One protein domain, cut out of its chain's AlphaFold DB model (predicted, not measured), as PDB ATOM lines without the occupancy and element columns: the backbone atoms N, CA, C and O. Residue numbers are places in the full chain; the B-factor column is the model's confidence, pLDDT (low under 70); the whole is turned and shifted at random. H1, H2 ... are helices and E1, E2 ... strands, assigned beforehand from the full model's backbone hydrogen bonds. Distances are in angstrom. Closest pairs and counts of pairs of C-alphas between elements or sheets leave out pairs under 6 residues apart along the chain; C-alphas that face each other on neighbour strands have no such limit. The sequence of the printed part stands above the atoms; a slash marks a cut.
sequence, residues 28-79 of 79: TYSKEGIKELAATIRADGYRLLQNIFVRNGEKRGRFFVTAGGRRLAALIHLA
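Overview. This is residues 28 to 79 of the 79 residues of the protein "ParB/RepB/Spo0J family partition protein" of Rhizobium tibeticum (UniProt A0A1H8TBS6). Two helices, H1 and H2, cross steeply at one end of the domain, and a small two-stranded hairpin, E1 and E2, reaches away from them to make the length. H1 is joined to the hairpin by residues 44 to 52, and the chain comes back from E2 into H2, which packs on H1. The printed part has 52 residues with two named helices and two named strands, in the order H1, E1, E2, H2; the sheet, E1 - E2, is antiparallel and the class is mixed, helices and strands. It is only just compact, close to loose, with a radius of gyration of the C-alphas of 11.8 A and spans of 33 by 24 by 18 A.

Along the chain. Find C-alpha 31 at (-26.876, 36.313, -0.909); from there H1 runs through residues 31 to 43, 18.3 A long. Further on, E1 takes residues 53 to 56, 10.4 A, and E2 takes residues 63 to 67, 11.7 A. H2, residues 69 to 78, runs 14.4 A to C-alpha 78 at (-39.545, 38.971, 0.655).

Arrangement. Look first at Ala 38 and Ala 74, the closest C-alphas of H1 and H2, 4.7 A apart. The two helices touch, H1 with residues 34 to 38 alone. They run the same way at a steep tilt of 68 degrees, only just short of about perpendicular. In both, every O i to N i+4 pair is within hydrogen-bond range. E1 and E2 form a hairpin, their directions 146 degrees apart; N 55 and O 64 are 2.9 A apart and N 53 and O 67 3.1 A, within hydrogen-bond range. H1 and E2 are apart, as are E1 and H2.

Size, cuts and confidence. The two farthest C-alphas, of Ala 43 and Glu 58, are 34.2 A apart. The printed part has no cut; the link from E2 to H2 is tight, and the other two are short. Mean pLDDT of the printed part is 87.9, and no printed residue is under 70.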
ATOM      1  N   THR A  28     -25.145  27.845   5.018       76.69
ATOM      2  CA  THR A  28     -24.726  29.026   4.260       76.69
ATOM      3  C   THR A  28     -25.267  28.968   2.835       76.69
ATOM      4  O   THR A  28     -25.143  27.962   2.123       76.69
ATOM      5  N   TYR A  29     -25.859  30.077   2.409       82.00
ATOM      6  CA  TYR A  29     -26.353  30.298   1.055       82.00
ATOM      7  C   TYR A  29     -25.776  31.620   0.546       82.00
ATOM      8  O   TYR A  29     -25.584  32.552   1.330       82.00
ATOM      9  N   SER A  30     -25.477  31.709  -0.750       85.88
ATOM     10  CA  SER A  30     -25.040  32.970  -1.345       85.88
ATOM     11  C   SER A  30     -26.190  33.977  -1.307       85.88
ATOM     12  O   SER A  30     -27.339  33.640  -1.604       85.88
ATOM     13  N   LYS A  31     -25.883  35.226  -0.941       86.12
ATOM     14  CA  LYS A  31     -26.876  36.313  -0.909       86.12
ATOM     15  C   LYS A  31     -27.510  36.523  -2.287       86.12
ATOM     16  O   LYS A  31     -28.714  36.724  -2.374       86.12
ATOM     17  N   GLU A  32     -26.711  36.415  -3.345       89.06
ATOM     18  CA  GLU A  32     -27.163  36.490  -4.740       89.06
ATOM     19  C   GLU A  32     -28.144  35.365  -5.069       89.06
ATOM     20  O   GLU A  32     -29.265  35.634  -5.484       89.06
ATOM     21  N   GLY A  33     -27.805  34.115  -4.739       87.69
ATOM     22  CA  GLY A  33     -28.697  32.983  -4.981       87.69
ATOM     23  C   GLY A  33     -29.995  33.037  -4.165       87.69
ATOM     24  O   GLY A  33     -31.003  32.461  -4.580       87.69
ATOM     25  N   ILE A  34     -30.007  33.698  -3.003       90.12
ATOM     26  CA  ILE A  34     -31.248  33.968  -2.259       90.12
ATOM     27  C   ILE A  34     -32.085  35.024  -2.989       90.12
ATOM     28  O   ILE A  34     -33.281  34.812  -3.171       90.12
ATOM     29  N   LYS A  35     -31.465  36.126  -3.429       91.44
ATOM     30  CA  LYS A  35     -32.139  37.216  -4.154       91.44
ATOM     31  C   LYS A  35     -32.749  36.748  -5.470       91.44
ATOM     32  O   LYS A  35     -33.901  37.061  -5.742       91.44
ATOM     33  N   GLU A  36     -32.010  35.964  -6.248       91.88
ATOM     34  CA  GLU A  36     -32.508  35.373  -7.493       91.88
ATOM     35  C   GLU A  36     -33.734  34.497  -7.236       91.88
ATOM     36  O   GLU A  36     -34.760  34.657  -7.889       91.88
ATOM     37  N   LEU A  37     -33.667  33.617  -6.227       90.69
ATOM     38  CA  LEU A  37     -34.793  32.751  -5.886       90.69
ATOM     39  C   LEU A  37     -36.000  33.560  -5.391       90.69
ATOM     40  O   LEU A  37     -37.133  33.243  -5.741       90.69
ATOM     41  N   ALA A  38     -35.766  34.605  -4.599       91.31
ATOM     42  CA  ALA A  38     -36.808  35.517  -4.148       91.31
ATOM     43  C   ALA A  38     -37.479  36.235  -5.333       91.31
ATOM     44  O   ALA A  38     -38.705  36.315  -5.384       91.31
ATOM     45  N   ALA A  39     -36.700  36.687  -6.319       92.75
ATOM     46  CA  ALA A  39     -37.228  37.288  -7.542       92.75
ATOM     47  C   ALA A  39     -38.080  36.291  -8.344       92.75
ATOM     48  O   ALA A  39     -39.186  36.642  -8.753       92.75
ATOM     49  N   THR A  40     -37.632  35.038  -8.496       91.88
ATOM     50  CA  THR A  40     -38.425  33.983  -9.151       91.88
ATOM     51  C   THR A  40     -39.733  33.703  -8.410       91.88
ATOM     52  O   THR A  40     -40.783  33.640  -9.040       91.88
ATOM     53  N   ILE A  41     -39.697  33.572  -7.078       90.38
ATOM     54  CA  ILE A  41     -40.902  33.330  -6.262       90.38
ATOM     55  C   ILE A  41     -41.888  34.495  -6.400       90.38
ATOM     56  O   ILE A  41     -43.089  34.274  -6.536       90.38
ATOM     57  N   ARG A  42     -41.395  35.739  -6.397       89.50
ATOM     58  CA  ARG A  42     -42.232  36.927  -6.598       89.50
ATOM     59  C   ARG A  42     -42.842  36.964  -8.003       89.50
ATOM     60  O   ARG A  42     -44.003  37.340  -8.136       89.50
ATOM     61  N   ALA A  43     -42.086  36.565  -9.026       91.56
ATOM     62  CA  ALA A  43     -42.560  36.502 -10.407       91.56
ATOM     63  C   ALA A  43     -43.627  35.412 -10.626       91.56
ATOM     64  O   ALA A  43     -44.578  35.650 -11.360       91.56
ATOM     65  N   ASP A  44     -43.524  34.261  -9.948       87.69
ATOM     66  CA  ASP A  44     -44.528  33.174  -9.993       87.69
ATOM     67  C   ASP A  44     -45.707  33.405  -9.017       87.69
ATOM     68  O   ASP A  44     -46.408  32.470  -8.635       87.69
ATOM     69  N   GLY A  45     -45.924  34.645  -8.556       86.62
ATOM     70  CA  GLY A  45     -47.064  35.001  -7.704       86.62
ATOM     71  C   GLY A  45     -47.007  34.412  -6.291       86.62
ATOM     72  O   GLY A  45     -48.037  34.027  -5.746       86.62
ATOM     73  N   TYR A  46     -45.814  34.325  -5.693       85.69
ATOM     74  CA  TYR A  46     -45.559  33.713  -4.378       85.69
ATOM     75  C   TYR A  46     -45.851  32.209  -4.303       85.69
ATOM     76  O   TYR A  46     -45.901  31.629  -3.213       85.69
ATOM     77  N   ARG A  47     -45.985  31.543  -5.451       85.38
ATOM     78  CA  ARG A  47     -46.134  30.095  -5.508       85.38
ATOM     79  C   ARG A  47     -44.774  29.414  -5.365       85.38
ATOM     80  O   ARG A  47     -43.815  29.721  -6.069       85.38
ATOM     81  N   LEU A  48     -44.681  28.454  -4.446       84.56
ATOM     82  CA  LEU A  48     -43.516  27.578  -4.362       84.56
ATOM     83  C   LEU A  48     -43.722  26.380  -5.284       84.56
ATOM     84  O   LEU A  48     -44.666  25.617  -5.111       84.56
ATOM     85  N   LEU A  49     -42.779  26.159  -6.202       86.75
ATOM     86  CA  LEU A  49     -42.752  24.946  -7.027       86.75
ATOM     87  C   LEU A  49     -42.531  23.671  -6.193       86.75
ATOM     88  O   LEU A  49     -42.910  22.577  -6.594       86.75
ATOM     89  N   GLN A  50     -41.853  23.806  -5.053       87.94
ATOM     90  CA  GLN A  50     -41.489  22.704  -4.170       87.94
ATOM     91  C   GLN A  50     -41.769  23.097  -2.724       87.94
ATOM     92  O   GLN A  50     -41.194  24.076  -2.229       87.94
ATOM     93  N   ASN A  51     -42.609  22.306  -2.056       89.81
ATOM     94  CA  ASN A  51     -42.972  22.514  -0.659       89.81
ATOM     95  C   ASN A  51     -41.732  22.453   0.250       89.81
ATOM     96  O   ASN A  51     -40.691  21.872  -0.085       89.81
ATOM     97  N   ILE A  52     -41.830  23.109   1.402       90.00
ATOM     98  CA  ILE A  52     -40.796  23.082   2.435       90.00
ATOM     99  C   ILE A  52     -41.121  21.931   3.381       90.00
ATOM    100  O   ILE A  52     -42.238  21.847   3.886       90.00
ATOM    101  N   PHE A  53     -40.145  21.063   3.635       89.75
ATOM    102  CA  PHE A  53     -40.313  20.009   4.625       89.75
ATOM    103  C   PHE A  53     -39.948  20.539   5.996       89.75
ATOM    104  O   PHE A  53     -38.866  21.103   6.202       89.75
ATOM    105  N   VAL A  54     -40.861  20.320   6.929       90.50
ATOM    106  CA  VAL A  54     -40.728  20.768   8.302       90.50
ATOM    107  C   VAL A  54     -40.837  19.598   9.259       90.50
ATOM    108  O   VAL A  54     -41.503  18.602   8.984       90.50
ATOM    109  N   ARG A  55     -40.199  19.745  10.413       88.38
ATOM    110  CA  ARG A  55     -40.447  18.921  11.591       88.38
ATOM    111  C   ARG A  55     -40.952  19.794  12.728       88.38
ATOM    112  O   ARG A  55     -40.698  21.000  12.758       88.38
ATOM    113  N   ASN A  56     -41.606  19.172  13.699       87.81
ATOM    114  CA  ASN A  56     -42.010  19.866  14.915       87.81
ATOM    115  C   ASN A  56     -40.782  20.456  15.625       87.81
ATOM    116  O   ASN A  56     -39.751  19.792  15.797       87.81
ATOM    117  N   GLY A  57     -40.899  21.736  15.977       85.06
ATOM    118  CA  GLY A  57     -39.924  22.434  16.793       85.06
ATOM    119  C   GLY A  57     -39.989  22.018  18.255       85.06
ATOM    120  O   GLY A  57     -40.916  21.340  18.688       85.06
ATOM    121  N   GLU A  58     -39.000  22.456  19.032       80.25
ATOM    122  CA  GLU A  58     -38.966  22.212  20.483       80.25
ATOM    123  C   GLU A  58     -40.101  22.945  21.210       80.25
ATOM    124  O   GLU A  58     -40.606  22.479  22.227       80.25
ATOM    125  N   LYS A  59     -40.536  24.091  20.672       83.44
ATOM    126  CA  LYS A  59     -41.651  24.875  21.208       83.44
ATOM    127  C   LYS A  59     -42.933  24.577  20.442       83.44
ATOM    128  O   LYS A  59     -42.945  24.564  19.210       83.44
ATOM    129  N   ARG A  60     -44.040  24.425  21.176       78.62
ATOM    130  CA  ARG A  60     -45.372  24.196  20.602       78.62
ATOM    131  C   ARG A  60     -45.726  25.306  19.605       78.62
ATOM    132  O   ARG A  60     -45.729  26.485  19.951       78.62
ATOM    133  N   GLY A  61     -46.039  24.915  18.371       81.56
ATOM    134  CA  GLY A  61     -46.433  25.833  17.300       81.56
ATOM    135  C   GLY A  61     -45.280  26.478  16.529       81.56
ATOM    136  O   GLY A  61     -45.551  27.347  15.702       81.56
ATOM    137  N   ARG A  62     -44.029  26.070  16.774       88.56
ATOM    138  CA  ARG A  62     -42.887  26.368  15.900       88.56
ATOM    139  C   ARG A  62     -42.478  25.126  15.126       88.56
ATOM    140  O   ARG A  62     -42.610  24.008  15.622       88.56
ATOM    141  N   PHE A  63     -41.954  25.338  13.928       91.56
ATOM    142  CA  PHE A  63     -41.527  24.268  13.041       91.56
ATOM    143  C   PHE A  63     -40.110  24.532  12.549       91.56
ATOM    144  O   PHE A  63     -39.783  25.648  12.149       91.56
ATOM    145  N   PHE A  64     -39.279  23.493  12.561       90.56
ATOM    146  CA  PHE A  64     -37.939  23.563  11.996       90.56
ATOM    147  C   PHE A  64     -37.956  23.097  10.547       90.56
ATOM    148  O   PHE A  64     -38.469  22.022  10.243       90.56
ATOM    149  N   VAL A  65     -37.376  23.896   9.655       90.88
ATOM    150  CA  VAL A  65     -37.232  23.563   8.238       90.88
ATOM    151  C   VAL A  65     -36.077  22.584   8.050       90.88
ATOM    152  O   VAL A  65     -34.915  22.993   8.077       90.88
ATOM    153  N   THR A  66     -36.406  21.314   7.817       88.81
ATOM    154  CA  THR A  66     -35.448  20.217   7.585       88.81
ATOM    155  C   THR A  66     -34.973  20.166   6.130       88.81
ATOM    156  O   THR A  66     -33.834  19.810   5.847       88.81
ATOM    157  N   ALA A  67     -35.829  20.533   5.171       87.31
ATOM    158  CA  ALA A  67     -35.428  20.634   3.769       87.31
ATOM    159  C   ALA A  67     -36.085  21.834   3.090       87.31
ATOM    160  O   ALA A  67     -37.290  22.055   3.193       87.31
ATOM    161  N   GLY A  68     -35.273  22.610   2.368       87.38
ATOM    162  CA  GLY A  68     -35.710  23.860   1.741       87.38
ATOM    163  C   GLY A  68     -35.226  25.130   2.443       87.38
ATOM    164  O   GLY A  68     -35.831  26.179   2.253       87.38
ATOM    165  N   GLY A  69     -34.117  25.085   3.194       87.19
ATOM    166  CA  GLY A  69     -33.559  26.264   3.878       87.19
ATOM    167  C   GLY A  69     -33.318  27.479   2.964       87.19
ATOM    168  O   GLY A  69     -33.588  28.606   3.364       87.19
ATOM    169  N   ARG A  70     -32.921  27.268   1.699       89.56
ATOM    170  CA  ARG A  70     -32.805  28.355   0.702       89.56
ATOM    171  C   ARG A  70     -34.156  29.016   0.391       89.56
ATOM    172  O   ARG A  70     -34.199  30.226   0.206       89.56
ATOM    173  N   ARG A  71     -35.246  28.237   0.333       90.81
ATOM    174  CA  ARG A  71     -36.607  28.752   0.091       90.81
ATOM    175  C   ARG A  71     -37.098  29.536   1.297       90.81
ATOM    176  O   ARG A  71     -37.615  30.625   1.110       90.81
ATOM    177  N   LEU A  72     -36.847  29.040   2.513       90.31
ATOM    178  CA  LEU A  72     -37.108  29.802   3.738       90.31
ATOM    179  C   LEU A  72     -36.373  31.151   3.707       90.31
ATOM    180  O   LEU A  72     -36.995  32.183   3.914       90.31
ATOM    181  N   ALA A  73     -35.076  31.157   3.383       89.81
ATOM    182  CA  ALA A  73     -34.294  32.390   3.298       89.81
ATOM    183  C   ALA A  73     -34.819  33.358   2.221       89.81
ATOM    184  O   ALA A  73     -34.864  34.561   2.456       89.81
ATOM    185  N   ALA A  74     -35.243  32.847   1.062       91.88
ATOM    186  CA  ALA A  74     -35.853  33.662   0.013       91.88
ATOM    187  C   ALA A  74     -37.205  34.248   0.446       91.88
ATOM    188  O   ALA A  74     -37.465  35.415   0.181       91.88
ATOM    189  N   LEU A  75     -38.033  33.479   1.157       90.06
ATOM    190  CA  LEU A  75     -39.299  33.965   1.711       90.06
ATOM    191  C   LEU A  75     -39.085  35.021   2.797       90.06
ATOM    192  O   LEU A  75     -39.764  36.038   2.779       90.06
ATOM    193  N   ILE A  76     -38.111  34.820   3.690       89.75
ATOM    194  CA  ILE A  76     -37.716  35.821   4.694       89.75
ATOM    195  C   ILE A  76     -37.196  37.094   4.017       89.75
ATOM    196  O   ILE A  76     -37.428  38.181   4.519       89.75
ATOM    197  N   HIS A  77     -36.521  36.983   2.870       89.12
ATOM    198  CA  HIS A  77     -36.060  38.150   2.116       89.12
ATOM    199  C   HIS A  77     -37.198  38.954   1.464       89.12
ATOM    200  O   HIS A  77     -37.001  40.120   1.136       89.12
ATOM    201  N   LEU A  78     -38.362  38.335   1.242       87.38
ATOM    202  CA  LEU A  78     -39.545  38.971   0.655       87.38
ATOM    203  C   LEU A  78     -40.530  39.527   1.696       87.38
ATOM    204  O   LEU A  78     -41.481  40.196   1.289       87.38
ATOM    205  N   ALA A  79     -40.339  39.196   2.976       83.12
ATOM    206  CA  ALA A  79     -41.166  39.632   4.101       83.12
ATOM    207  C   ALA A  79     -40.729  41.009   4.611       83.12
ATOM    208  O   ALA A  79     -41.637  41.798   4.952       83.12
TER     209      ALA A  79